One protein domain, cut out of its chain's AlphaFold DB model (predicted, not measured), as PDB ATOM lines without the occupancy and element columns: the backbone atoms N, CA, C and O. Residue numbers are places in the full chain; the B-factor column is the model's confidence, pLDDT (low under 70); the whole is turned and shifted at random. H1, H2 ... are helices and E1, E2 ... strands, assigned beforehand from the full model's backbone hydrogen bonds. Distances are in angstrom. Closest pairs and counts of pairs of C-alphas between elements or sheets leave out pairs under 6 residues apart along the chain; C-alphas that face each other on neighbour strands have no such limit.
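AT A GLANCE: This is residues 1 to 92 of the 245 residues of an uncharacterized protein of Bacillus sp. AG102 (UniProt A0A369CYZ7). A small three-stranded sheet, E1 to E3, forms the middle; H1 and the long H3 cross on one face, the short H2 is on the other. The printed part has 92 residues, with named elements in the order H1 E1 E2 E3 H2 H3, class mixed. The sheet, order E1 E2 E3, is a meander, each strand the antiparallel neighbour of the one before. The whole is compact, radius of gyration of the C-alphas 12.8 A, spans 37 by 29 by 23 A.

IN THESE COORDINATES: H1, residues 3 to 19, begins at C-alpha (-61.292, -2.757, 16.172) and measures 24.7 A. E1 is residues 26 to 30, E2 34 to 38, E3 44 to 48, H2 59 to 67. H3, residues 71 to 91, measures 30.8 A and ends at C-alpha (-65.796, -25.524, 16.384).

HOW THE PARTS SIT: E1 and E2 form a hairpin, N 28 and O 36 2.9 A apart; so do E2 and E3, N 37 and O 45 2.8 A apart. Residues 8 to 12 of H1 touch residues 79 to 84 of H3 at a steep tilt of 65 degrees; the closest C-alphas, Leu 8 and Phe 80, are 5.7 A apart. H2 is apart from both. In H1, H2 and H3 every O i to N i+4 pair is within hydrogen-bond range.

THE WHOLE: The C-alphas farthest apart, Met 1 and Leu 60, are 37.5 A apart. The printed part has no cut and no long link. pLDDT is under 70 at residues 1 to 3 and 67 to 71.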
ATOM      1  N   MET A   1     -68.723  -3.995  17.078       50.47
ATOM      2  CA  MET A   1     -67.565  -4.915  17.140       50.47
ATOM      3  C   MET A   1     -66.311  -4.063  17.273       50.47
ATOM      4  O   MET A   1     -66.163  -3.139  16.483       50.47
ATOM      5  N   SER A   2     -65.487  -4.273  18.303       63.03
ATOM      6  CA  SER A   2     -64.279  -3.463  18.532       63.03
ATOM      7  C   SER A   2     -63.257  -3.661  17.400       63.03
ATOM      8  O   SER A   2     -63.234  -4.711  16.756       63.03
ATOM      9  N   ILE A   3     -62.398  -2.661  17.152       65.06
ATOM     10  CA  ILE A   3     -61.292  -2.757  16.172       65.06
ATOM     11  C   ILE A   3     -60.389  -3.959  16.489       65.06
ATOM     12  O   ILE A   3     -59.908  -4.637  15.586       65.06
ATOM     13  N   GLU A   4     -60.206  -4.248  17.774       74.38
ATOM     14  CA  GLU A   4     -59.450  -5.396  18.263       74.38
ATOM     15  C   GLU A   4     -60.027  -6.730  17.771       74.38
ATOM     16  O   GLU A   4     -59.295  -7.517  17.176       74.38
ATOM     17  N   ASN A   5     -61.343  -6.946  17.882       75.56
ATOM     18  CA  ASN A   5     -61.977  -8.182  17.410       75.56
ATOM     19  C   ASN A   5     -61.823  -8.388  15.894       75.56
ATOM     20  O   ASN A   5     -61.726  -9.524  15.437       75.56
ATOM     21  N   ILE A   6     -61.753  -7.308  15.105       83.94
ATOM     22  CA  ILE A   6     -61.496  -7.396  13.656       83.94
ATOM     23  C   ILE A   6     -60.072  -7.900  13.390       83.94
ATOM     24  O   ILE A   6     -59.871  -8.728  12.501       83.94
ATOM     25  N   VAL A   7     -59.083  -7.411  14.145       88.00
ATOM     26  CA  VAL A   7     -57.683  -7.843  14.010       88.00
ATOM     27  C   VAL A   7     -57.523  -9.299  14.445       88.00
ATOM     28  O   VAL A   7     -56.930 -10.082  13.708       88.00
ATOM     29  N   LEU A   8     -58.097  -9.676  15.591       90.94
ATOM     30  CA  LEU A   8     -58.046 -11.047  16.109       90.94
ATOM     31  C   LEU A   8     -58.677 -12.048  15.136       90.94
ATOM     32  O   LEU A   8     -58.074 -13.077  14.838       90.94
ATOM     33  N   LYS A   9     -59.835 -11.703  14.561       91.06
ATOM     34  CA  LYS A   9     -60.497 -12.527  13.547       91.06
ATOM     35  C   LYS A   9     -59.621 -12.740  12.310       91.06
ATOM     36  O   LYS A   9     -59.479 -13.871  11.861       91.06
ATOM     37  N   LYS A  10     -59.000 -11.678  11.783       91.50
ATOM     38  CA  LYS A  10     -58.094 -11.791  10.626       91.50
ATOM     39  C   LYS A  10     -56.890 -12.678  10.925       91.50
ATOM     40  O   LYS A  10     -56.557 -13.532  10.117       91.50
ATOM     41  N   LEU A  11     -56.261 -12.500  12.088       93.56
ATOM     42  CA  LEU A  11     -55.149 -13.354  12.513       93.56
ATOM     43  C   LEU A  11     -55.586 -14.820  12.629       93.56
ATOM     44  O   LEU A  11     -54.823 -15.712  12.273       93.56
ATOM     45  N   PHE A  12     -56.816 -15.082  13.071       93.94
ATOM     46  CA  PHE A  12     -57.346 -16.441  13.186       93.94
ATOM     47  C   PHE A  12     -57.596 -17.076  11.813       93.94
ATOM     48  O   PHE A  12     -57.223 -18.226  11.591       93.94
ATOM     49  N   GLU A  13     -58.144 -16.318  10.862       93.12
ATOM     50  CA  GLU A  13     -58.273 -16.744   9.463       93.12
ATOM     51  C   GLU A  13     -56.895 -17.037   8.841       93.12
ATOM     52  O   GLU A  13     -56.712 -18.084   8.222       93.12
ATOM     53  N   THR A  14     -55.897 -16.177   9.079       94.00
ATOM     54  CA  THR A  14     -54.506 -16.428   8.666       94.00
ATOM     55  C   THR A  14     -53.956 -17.708   9.295       94.00
ATOM     56  O   THR A  14     -53.367 -18.521   8.583       94.00
ATOM     57  N   LYS A  15     -54.179 -17.937  10.598       94.06
ATOM     58  CA  LYS A  15     -53.753 -19.169  11.275       94.06
ATOM     59  C   LYS A  15     -54.352 -20.406  10.606       94.06
ATOM     60  O   LYS A  15     -53.607 -21.329  10.302       94.06
ATOM     61  N   LYS A  16     -55.655 -20.408  10.307       92.94
ATOM     62  CA  LYS A  16     -56.323 -21.540   9.637       92.94
ATOM     63  C   LYS A  16     -55.724 -21.873   8.274       92.94
ATOM     64  O   LYS A  16     -55.610 -23.045   7.924       92.94
ATOM     65  N   GLU A  17     -55.349 -20.861   7.499       93.50
ATOM     66  CA  GLU A  17     -54.680 -21.079   6.214       93.50
ATOM     67  C   GLU A  17     -53.264 -21.637   6.401       93.50
ATOM     68  O   GLU A  17     -52.881 -22.581   5.709       93.50
ATOM     69  N   LEU A  18     -52.513 -21.115   7.375       92.75
ATOM     70  CA  LEU A  18     -51.168 -21.597   7.691       92.75
ATOM     71  C   LEU A  18     -51.165 -23.028   8.225       92.75
ATOM     72  O   LEU A  18     -50.287 -23.802   7.855       92.75
ATOM     73  N   GLU A  19     -52.162 -23.412   9.020       92.50
ATOM     74  CA  GLU A  19     -52.280 -24.761   9.583       92.50
ATOM     75  C   GLU A  19     -52.423 -25.858   8.523       92.50
ATOM     76  O   GLU A  19     -52.064 -27.004   8.783       92.50
ATOM     77  N   LYS A  20     -52.859 -25.522   7.300       92.62
ATOM     78  CA  LYS A  20     -52.883 -26.467   6.167       92.62
ATOM     79  C   LYS A  20     -51.480 -26.910   5.741       92.62
ATOM     80  O   LYS A  20     -51.336 -27.967   5.135       92.62
ATOM     81  N   LYS A  21     -50.462 -26.090   6.020       92.12
ATOM     82  CA  LYS A  21     -49.055 -26.318   5.656       92.12
ATOM     83  C   LYS A  21     -48.173 -26.573   6.880       92.12
ATOM     84  O   LYS A  21     -47.240 -27.364   6.798       92.12
ATOM     85  N   TYR A  22     -48.480 -25.925   7.998       91.69
ATOM     86  CA  TYR A  22     -47.715 -25.957   9.238       91.69
ATOM     87  C   TYR A  22     -48.641 -26.319  10.412       91.69
ATOM     88  O   TYR A  22     -49.217 -25.429  11.043       91.69
ATOM     89  N   PRO A  23     -48.821 -27.616  10.714       88.25
ATOM     90  CA  PRO A  23     -49.627 -28.043  11.853       88.25
ATOM     91  C   PRO A  23     -49.145 -27.405  13.167       88.25
ATOM     92  O   PRO A  23     -47.943 -27.266  13.391       88.25
ATOM     93  N   TYR A  24     -50.093 -27.035  14.034       84.94
ATOM     94  CA  TYR A  24     -49.845 -26.460  15.369       84.94
ATOM     95  C   TYR A  24     -49.107 -25.112  15.394       84.94
ATOM     96  O   TYR A  24     -48.537 -24.742  16.417       84.94
ATOM     97  N   ILE A  25     -49.124 -24.354  14.294       90.94
ATOM     98  CA  ILE A  25     -48.453 -23.054  14.227       90.94
ATOM     99  C   ILE A  25     -49.004 -22.055  15.267       90.94
ATOM    100  O   ILE A  25     -50.216 -21.942  15.487       90.94
ATOM    101  N   GLN A  26     -48.116 -21.300  15.911       91.00
ATOM    102  CA  GLN A  26     -48.453 -20.372  16.993       91.00
ATOM    103  C   GLN A  26     -48.095 -18.938  16.624       91.00
ATOM    104  O   GLN A  26     -47.044 -18.681  16.050       91.00
ATOM    105  N   LEU A  27     -48.967 -17.982  16.952       92.06
ATOM    106  CA  LEU A  27     -48.638 -16.566  16.800       92.06
ATOM    107  C   LEU A  27     -47.663 -16.167  17.905       92.06
ATOM    108  O   LEU A  27     -47.985 -16.325  19.079       92.06
ATOM    109  N   VAL A  28     -46.528 -15.579  17.535       89.00
ATOM    110  CA  VAL A  28     -45.523 -15.143  18.515       89.00
ATOM    111  C   VAL A  28     -45.416 -13.625  18.577       89.00
ATOM    112  O   VAL A  28     -45.235 -13.060  19.652       89.00
ATOM    113  N   VAL A  29     -45.564 -12.932  17.443       88.12
ATOM    114  CA  VAL A  29     -45.599 -11.461  17.401       88.12
ATOM    115  C   VAL A  29     -46.548 -10.990  16.309       88.12
ATOM    116  O   VAL A  29     -46.508 -11.481  15.185       88.12
ATOM    117  N   ALA A  30     -47.347  -9.967  16.596       87.06
ATOM    118  CA  ALA A  30     -48.125  -9.257  15.590       87.06
ATOM    119  C   ALA A  30     -47.856  -7.751  15.667       87.06
ATOM    120  O   ALA A  30     -48.005  -7.123  16.711       87.06
ATOM    121  N   THR A  31     -47.482  -7.174  14.530       84.25
ATOM    122  CA  THR A  31     -47.267  -5.737  14.332       84.25
ATOM    123  C   THR A  31     -48.282  -5.200  13.327       84.25
ATOM    124  O   THR A  31     -49.059  -5.950  12.733       84.25
ATOM    125  N   LYS A  32     -48.259  -3.889  13.067       81.94
ATOM    126  CA  LYS A  32     -49.100  -3.293  12.019       81.94
ATOM    127  C   LYS A  32     -48.789  -3.844  10.617       81.94
ATOM    128  O   LYS A  32     -49.687  -3.906   9.780       81.94
ATOM    129  N   GLU A  33     -47.538  -4.213  10.352       85.00
ATOM    130  CA  GLU A  33     -47.056  -4.566   9.008       85.00
ATOM    131  C   GLU A  33     -46.902  -6.069   8.797       85.00
ATOM    132  O   GLU A  33     -47.013  -6.544   7.672       85.00
ATOM    133  N   LYS A  34     -46.632  -6.821   9.865       88.62
ATOM    134  CA  LYS A  34     -46.327  -8.250   9.795       88.62
ATOM    135  C   LYS A  34     -46.866  -9.006  10.996       88.62
ATOM    136  O   LYS A  34     -46.902  -8.464  12.103       88.62
ATOM    137  N   SER A  35     -47.187 -10.273  10.780       91.06
ATOM    138  CA  SER A  35     -47.386 -11.265  11.840       91.06
ATOM    139  C   SER A  35     -46.323 -12.352  11.726       91.06
ATOM    140  O   SER A  35     -45.953 -12.738  10.620       91.06
ATOM    141  N   TYR A  36     -45.799 -12.795  12.860       91.19
ATOM    142  CA  TYR A  36     -44.750 -13.799  12.968       91.19
ATOM    143  C   TYR A  36     -45.298 -15.009  13.702       91.19
ATOM    144  O   TYR A  36     -45.886 -14.876  14.781       91.19
ATOM    145  N   TRP A  37     -45.068 -16.168  13.106       92.44
ATOM    146  CA  TRP A  37     -45.652 -17.429  13.508       92.44
ATOM    147  C   TRP A  37     -44.556 -18.473  13.689       92.44
ATOM    148  O   TRP A  37     -43.672 -18.576  12.843       92.44
ATOM    149  N   GLU A  38     -44.610 -19.238  14.768       90.25
ATOM    150  CA  GLU A  38     -43.663 -20.308  15.067       90.25
ATOM    151  C   GLU A  38     -44.304 -21.666  14.798       90.25
ATOM    152  O   GLU A  38     -45.431 -21.934  15.222       90.25
ATOM    153  N   THR A  39     -43.607 -22.513  14.044       89.19
ATOM    154  CA  THR A  39     -44.020 -23.899  13.797       89.19
ATOM    155  C   THR A  39     -43.612 -24.803  14.962       89.19
ATOM    156  O   THR A  39     -42.744 -24.450  15.756       89.19
ATOM    157  N   ALA A  40     -44.157 -26.021  15.017       84.56
ATOM    158  CA  ALA A  40     -43.737 -27.031  15.995       84.56
ATOM    159  C   ALA A  40     -42.229 -27.374  15.929       84.56
ATOM    160  O   ALA A  40     -41.652 -27.834  16.909       84.56
ATOM    161  N   GLU A  41     -41.579 -27.129  14.787       84.25
ATOM    162  CA  GLU A  41     -40.139 -27.339  14.579       84.25
ATOM    163  C   GLU A  41     -39.287 -26.121  15.000       84.25
ATOM    164  O   GLU A  41     -38.066 -26.124  14.834       84.25
ATOM    165  N   GLY A  42     -39.906 -25.054  15.520       81.25
ATOM    166  CA  GLY A  42     -39.221 -23.817  15.914       81.25
ATOM    167  C   GLY A  42     -38.761 -22.956  14.729       81.25
ATOM    168  O   GLY A  42     -37.824 -22.153  14.866       81.25
ATOM    169  N   VAL A  43     -39.370 -23.155  13.552       83.69
ATOM    170  CA  VAL A  43     -39.163 -22.336  12.348       83.69
ATOM    171  C   VAL A  43     -40.122 -21.151  12.384       83.69
ATOM    172  O   VAL A  43     -41.309 -21.314  12.658       83.69
ATOM    173  N   ILE A  44     -39.616 -19.956  12.071       87.81
ATOM    174  CA  ILE A  44     -40.422 -18.734  12.051       87.81
ATOM    175  C   ILE A  44     -40.895 -18.420  10.631       87.81
ATOM    176  O   ILE A  44     -40.091 -18.267   9.709       87.81
ATOM    177  N   VAL A  45     -42.206 -18.250  10.482       90.00
ATOM    178  CA  VAL A  45     -42.886 -17.816   9.261       90.00
ATOM    179  C   VAL A  45     -43.421 -16.402   9.483       90.00
ATOM    180  O   VAL A  45     -44.194 -16.162  10.410       90.00
ATOM    181  N   ALA A  46     -43.032 -15.446   8.638       91.44
ATOM    182  CA  ALA A  46     -43.585 -14.094   8.673       91.44
ATOM    183  C   ALA A  46     -44.610 -13.903   7.559       91.44
ATOM    184  O   ALA A  46     -44.334 -14.229   6.410       91.44
ATOM    185  N   ILE A  47     -45.754 -13.310   7.886       93.19
ATOM    186  CA  ILE A  47     -46.807 -12.948   6.937       93.19
ATOM    187  C   ILE A  47     -46.936 -11.432   6.866       93.19
ATOM    188  O   ILE A  47     -47.113 -10.768   7.892       93.19
ATOM    189  N   ASP A  48     -46.877 -10.888   5.651       90.50
ATOM    190  CA  ASP A  48     -47.181  -9.482   5.377       90.50
ATOM    191  C   ASP A  48     -48.670  -9.186   5.611       90.50
ATOM    192  O   ASP A  48     -49.542  -9.835   5.033       90.50
ATOM    193  N   SER A  49     -48.988  -8.181   6.427       85.00
ATOM    194  CA  SER A  49     -50.372  -7.888   6.817       85.00
ATOM    195  C   SER A  49     -51.230  -7.287   5.694       85.00
ATOM    196  O   SER A  49     -52.457  -7.274   5.813       85.00
ATOM    197  N   LYS A  50     -50.618  -6.770   4.617       85.75
ATOM    198  CA  LYS A  50     -51.326  -6.168   3.475       85.75
ATOM    199  C   LYS A  50     -51.560  -7.171   2.356       85.75
ATOM    200  O   LYS A  50     -52.627  -7.166   1.753       85.75
ATOM    201  N   THR A  51     -50.548  -7.978   2.052       87.00
ATOM    202  CA  THR A  51     -50.551  -8.905   0.911       87.00
ATOM    203  C   THR A  51     -50.869 -10.342   1.306       87.00
ATOM    204  O   THR A  51     -51.259 -11.120   0.443       87.00
ATOM    205  N   ASN A  52     -50.755 -10.685   2.594       85.00
ATOM    206  CA  ASN A  52     -50.945 -12.035   3.129       85.00
ATOM    207  C   ASN A  52     -49.975 -13.075   2.527       85.00
ATOM    208  O   ASN A  52     -50.312 -14.251   2.406       85.00
ATOM    209  N   ILE A  53     -48.774 -12.636   2.129       89.56
ATOM    210  CA  ILE A  53     -47.725 -13.476   1.534       89.56
ATOM    211  C   ILE A  53     -46.662 -13.824   2.590       89.56
ATOM    212  O   ILE A  53     -46.306 -12.979   3.416       89.56
ATOM    213  N   GLU A  54     -46.147 -15.060   2.538       90.06
ATOM    214  CA  GLU A  54     -44.992 -15.516   3.327       90.06
ATOM    215  C   GLU A  54     -43.720 -14.739   2.948       90.06
ATOM    216  O   GLU A  54     -43.326 -14.678   1.782       90.06
ATOM    217  N   ILE A  55     -43.046 -14.168   3.946       87.31
ATOM    218  CA  ILE A  55     -41.776 -13.457   3.799       87.31
ATOM    219  C   ILE A  55     -40.658 -14.303   4.431       87.31
ATOM    220  O   ILE A  55     -40.814 -14.767   5.568       87.31
ATOM    221  N   PRO A  56     -39.498 -14.456   3.760       80.75
ATOM    222  CA  PRO A  56     -38.319 -15.064   4.366       80.75
ATOM    223  C   PRO A  56     -37.941 -14.373   5.681       80.75
ATOM    224  O   PRO A  56     -37.798 -13.148   5.731       80.75
ATOM    225  N   THR A  57     -37.762 -15.163   6.739       81.06
ATOM    226  CA  THR A  57     -37.421 -14.663   8.074       81.06
ATOM    227  C   THR A  57     -36.077 -15.222   8.513       81.06
ATOM    228  O   THR A  57     -35.845 -16.425   8.476       81.06
ATOM    229  N   ASP A  58     -35.187 -14.332   8.935       79.31
ATOM    230  CA  ASP A  58     -33.923 -14.685   9.572       79.31
ATOM    231  C   ASP A  58     -34.175 -14.841  11.078       79.31
ATOM    232  O   ASP A  58     -34.571 -13.879  11.744       79.31
ATOM    233  N   LYS A  59     -33.976 -16.058  11.599       72.56
ATOM    234  CA  LYS A  59     -34.264 -16.412  12.996       72.56
ATOM    235  C   LYS A  59     -33.501 -15.532  13.989       72.56
ATOM    236  O   LYS A  59     -34.101 -15.046  14.941       72.56
ATOM    237  N   LEU A  60     -32.227 -15.238  13.723       74.62
ATOM    238  CA  LEU A  60     -31.400 -14.425  14.618       74.62
ATOM    239  C   LEU A  60     -31.900 -12.976  14.672       74.62
ATOM    240  O   LEU A  60     -32.000 -12.372  15.740       74.62
ATOM    241  N   LYS A  61     -32.262 -12.408  13.515       72.19
ATOM    242  CA  LYS A  61     -32.844 -11.055  13.459       72.19
ATOM    243  C   LYS A  61     -34.202 -10.991  14.147       72.19
ATOM    244  O   LYS A  61     -34.526  -9.976  14.760       72.19
ATOM    245  N   TYR A  62     -34.987 -12.058  14.040       73.50
ATOM    246  CA  TYR A  62     -36.272 -12.165  14.710       73.50
ATOM    247  C   TYR A  62     -36.126 -12.252  16.234       73.50
ATOM    248  O   TYR A  62     -36.782 -11.490  16.935       73.50
ATOM    249  N   GLU A  63     -35.243 -13.102  16.757       72.12
ATOM    250  CA  GLU A  63     -35.015 -13.231  18.204       72.12
ATOM    251  C   GLU A  63     -34.602 -11.888  18.829       72.12
ATOM    252  O   GLU A  63     -35.163 -11.464  19.843       72.12
ATOM    253  N   LEU A  64     -33.712 -11.143  18.163       73.12
ATOM    254  CA  LEU A  64     -33.345  -9.780  18.567       73.12
ATOM    255  C   LEU A  64     -34.535  -8.808  18.507       73.12
ATOM    256  O   LEU A  64     -34.700  -7.966  19.390       73.12
ATOM    257  N   PHE A  65     -35.389  -8.935  17.488       74.50
ATOM    258  CA  PHE A  65     -36.608  -8.141  17.365       74.50
ATOM    259  C   PHE A  65     -37.607  -8.444  18.491       74.50
ATOM    260  O   PHE A  65     -38.134  -7.497  19.076       74.50
ATOM    261  N   VAL A  66     -37.832  -9.716  18.846       70.31
ATOM    262  CA  VAL A  66     -38.712 -10.145  19.953       70.31
ATOM    263  C   VAL A  66     -38.263  -9.541  21.282       70.31
ATOM    264  O   VAL A  66     -39.082  -8.979  22.010       70.31
ATOM    265  N   LEU A  67     -36.959  -9.588  21.570       68.50
ATOM    266  CA  LEU A  67     -36.384  -9.010  22.790       68.50
ATOM    267  C   LEU A  67     -36.593  -7.490  22.879       68.50
ATOM    268  O   LEU A  67     -36.702  -6.943  23.973       68.50
ATOM    269  N   SER A  68     -36.691  -6.819  21.729       68.56
ATOM    270  CA  SER A  68     -36.932  -5.376  21.629       68.56
ATOM    271  C   SER A  68     -38.417  -4.968  21.603       68.56
ATOM    272  O   SER A  68     -38.707  -3.777  21.496       68.56
ATOM    273  N   GLN A  69     -39.365  -5.917  21.670       68.25
ATOM    274  CA  GLN A  69     -40.798  -5.610  21.541       68.25
ATOM    275  C   GLN A  69     -41.363  -4.825  22.724       68.25
ATOM    276  O   GLN A  69     -41.009  -5.035  23.886       68.25
ATOM    277  N   ASN A  70     -42.346  -3.978  22.418       66.69
ATOM    278  CA  ASN A  70     -43.071  -3.204  23.413       66.69
ATOM    279  C   ASN A  70     -44.202  -4.027  24.059       66.69
ATOM    280  O   ASN A  70     -44.608  -5.102  23.611       66.69
ATOM    281  N   ARG A  71     -44.760  -3.489  25.151       68.69
ATOM    282  CA  ARG A  71     -45.877  -4.091  25.908       68.69
ATOM    283  C   ARG A  71     -47.126  -4.359  25.050       68.69
ATOM    284  O   ARG A  71     -47.917  -5.233  25.387       68.69
ATOM    285  N   ARG A  72     -47.321  -3.608  23.963       71.56
ATOM    286  CA  ARG A  72     -48.530  -3.656  23.128       71.56
ATOM    287  C   ARG A  72     -48.631  -4.952  22.325       71.56
ATOM    288  O   ARG A  72     -49.711  -5.529  22.245       71.56
ATOM    289  N   GLU A  73     -47.527  -5.400  21.745       77.62
ATOM    290  CA  GLU A  73     -47.471  -6.596  20.908       77.62
ATOM    291  C   GLU A  73     -47.721  -7.854  21.749       77.62
ATOM    292  O   GLU A  73     -48.473  -8.727  21.324       77.62
ATOM    293  N   LYS A  74     -47.216  -7.886  22.992       77.88
ATOM    294  CA  LYS A  74     -47.507  -8.962  23.958       77.88
ATOM    295  C   LYS A  74     -49.002  -9.075  24.270       77.88
ATOM    296  O   LYS A  74     -49.562 -10.160  24.200       77.88
ATOM    297  N   ILE A  75     -49.671  -7.943  24.525       81.38
ATOM    298  CA  ILE A  75     -51.120  -7.922  24.798       81.38
ATOM    299  C   ILE A  75     -51.912  -8.507  23.622       81.38
ATOM    300  O   ILE A  75     -52.847  -9.274  23.843       81.38
ATOM    301  N   LEU A  76     -51.541  -8.166  22.384       85.06
ATOM    302  CA  LEU A  76     -52.222  -8.672  21.194       85.06
ATOM    303  C   LEU A  76     -52.051 -10.189  21.029       85.06
ATOM    304  O   LEU A  76     -53.021 -10.866  20.700       85.06
ATOM    305  N   VAL A  77     -50.852 -10.718  21.279       86.75
ATOM    306  CA  VAL A  77     -50.569 -12.162  21.213       86.75
ATOM    307  C   VAL A  77     -51.368 -12.925  22.267       86.75
ATOM    308  O   VAL A  77     -52.035 -13.905  21.940       86.75
ATOM    309  N   ASP A  78     -51.401 -12.431  23.505       85.81
ATOM    310  CA  ASP A  78     -52.207 -13.040  24.566       85.81
ATOM    311  C   ASP A  78     -53.703 -13.034  24.217       85.81
ATOM    312  O   ASP A  78     -54.410 -14.025  24.408       85.81
ATOM    313  N   ASN A  79     -54.202 -11.910  23.691       89.44
ATOM    314  CA  ASN A  79     -55.606 -11.778  23.302       89.44
ATOM    315  C   ASN A  79     -55.937 -12.689  22.113       89.44
ATOM    316  O   ASN A  79     -57.041 -13.229  22.042       89.44
ATOM    317  N   PHE A  80     -54.977 -12.914  21.212       92.62
ATOM    318  CA  PHE A  80     -55.104 -13.889  20.138       92.62
ATOM    319  C   PHE A  80     -55.170 -15.321  20.658       92.62
ATOM    320  O   PHE A  80     -56.057 -16.054  20.233       92.62
ATOM    321  N   LYS A  81     -54.315 -15.714  21.609       92.38
ATOM    322  CA  LYS A  81     -54.372 -17.058  22.206       92.38
ATOM    323  C   LYS A  81     -55.728 -17.317  22.871       92.38
ATOM    324  O   LYS A  81     -56.294 -18.395  22.714       92.38
ATOM    325  N   ALA A  82     -56.276 -16.330  23.586       93.06
ATOM    326  CA  ALA A  82     -57.617 -16.422  24.168       93.06
ATOM    327  C   ALA A  82     -58.711 -16.527  23.090       93.06
ATOM    328  O   ALA A  82     -59.617 -17.347  23.205       93.06
ATOM    329  N   TYR A  83     -58.607 -15.740  22.018       93.19
ATOM    330  CA  TYR A  83     -59.547 -15.796  20.898       93.19
ATOM    331  C   TYR A  83     -59.512 -17.147  20.169       93.19
ATOM    332  O   TYR A  83     -60.564 -17.737  19.937       93.19
ATOM    333  N   ASP A  84     -58.323 -17.657  19.849       94.00
ATOM    334  CA  ASP A  84     -58.100 -18.950  19.191       94.00
ATOM    335  C   ASP A  84     -58.653 -20.111  20.031       94.00
ATOM    336  O   ASP A  84     -59.397 -20.940  19.514       94.00
ATOM    337  N   PHE A  85     -58.391 -20.109  21.345       94.00
ATOM    338  CA  PHE A  85     -58.993 -21.054  22.294       94.00
ATOM    339  C   PHE A  85     -60.511 -21.098  22.172       94.00
ATOM    340  O   PHE A  85     -61.110 -22.151  21.962       94.00
ATOM    341  N   VAL A  86     -61.126 -19.927  22.274       92.56
ATOM    342  CA  VAL A  86     -62.571 -19.799  22.327       92.56
ATOM    343  C   VAL A  86     -63.223 -20.140  20.982       92.56
ATOM    344  O   VAL A  86     -64.247 -20.817  20.958       92.56
ATOM    345  N   GLN A  87     -62.640 -19.715  19.856       91.81
ATOM    346  CA  GLN A  87     -63.151 -20.086  18.533       91.81
ATOM    347  C   GLN A  87     -63.061 -21.595  18.308       91.81
ATOM    348  O   GLN A  87     -64.028 -22.196  17.845       91.81
ATOM    349  N   ARG A  88     -61.948 -22.234  18.684       91.38
ATOM    350  CA  ARG A  88     -61.828 -23.691  18.567       91.38
ATOM    351  C   ARG A  88     -62.815 -24.416  19.466       91.38
ATOM    352  O   ARG A  88     -63.414 -25.375  19.011       91.38
ATOM    353  N   LEU A  89     -63.056 -23.931  20.681       91.88
ATOM    354  CA  LEU A  89     -64.064 -24.516  21.568       91.88
ATOM    355  C   LEU A  89     -65.484 -24.472  20.976       91.88
ATOM    356  O   LEU A  89     -66.311 -25.314  21.301       91.88
ATOM    357  N   ILE A  90     -65.792 -23.499  20.112       89.44
ATOM    358  CA  ILE A  90     -67.069 -23.469  19.380       89.44
ATOM    359  C   ILE A  90     -67.086 -24.505  18.245       89.44
ATOM    360  O   ILE A  90     -68.137 -25.066  17.931       89.44
ATOM    361  N   GLU A  91     -65.941 -24.710  17.595       88.06
ATOM    362  CA  GLU A  91     -65.796 -25.524  16.384       88.06
ATOM    363  C   GLU A  91     -65.534 -27.012  16.668       88.06
ATOM    364  O   GLU A  91     -65.798 -27.853  15.806       88.06
ATOM    365  N   THR A  92     -65.003 -27.350  17.844       90.19
ATOM    366  CA  THR A  92     -64.575 -28.700  18.228       90.19
ATOM    367  C   THR A  92     -64.703 -28.936  19.740       90.19
ATOM    368  O   THR A  92     -65.169 -28.076  20.477       90.19
TER     369      THR A  92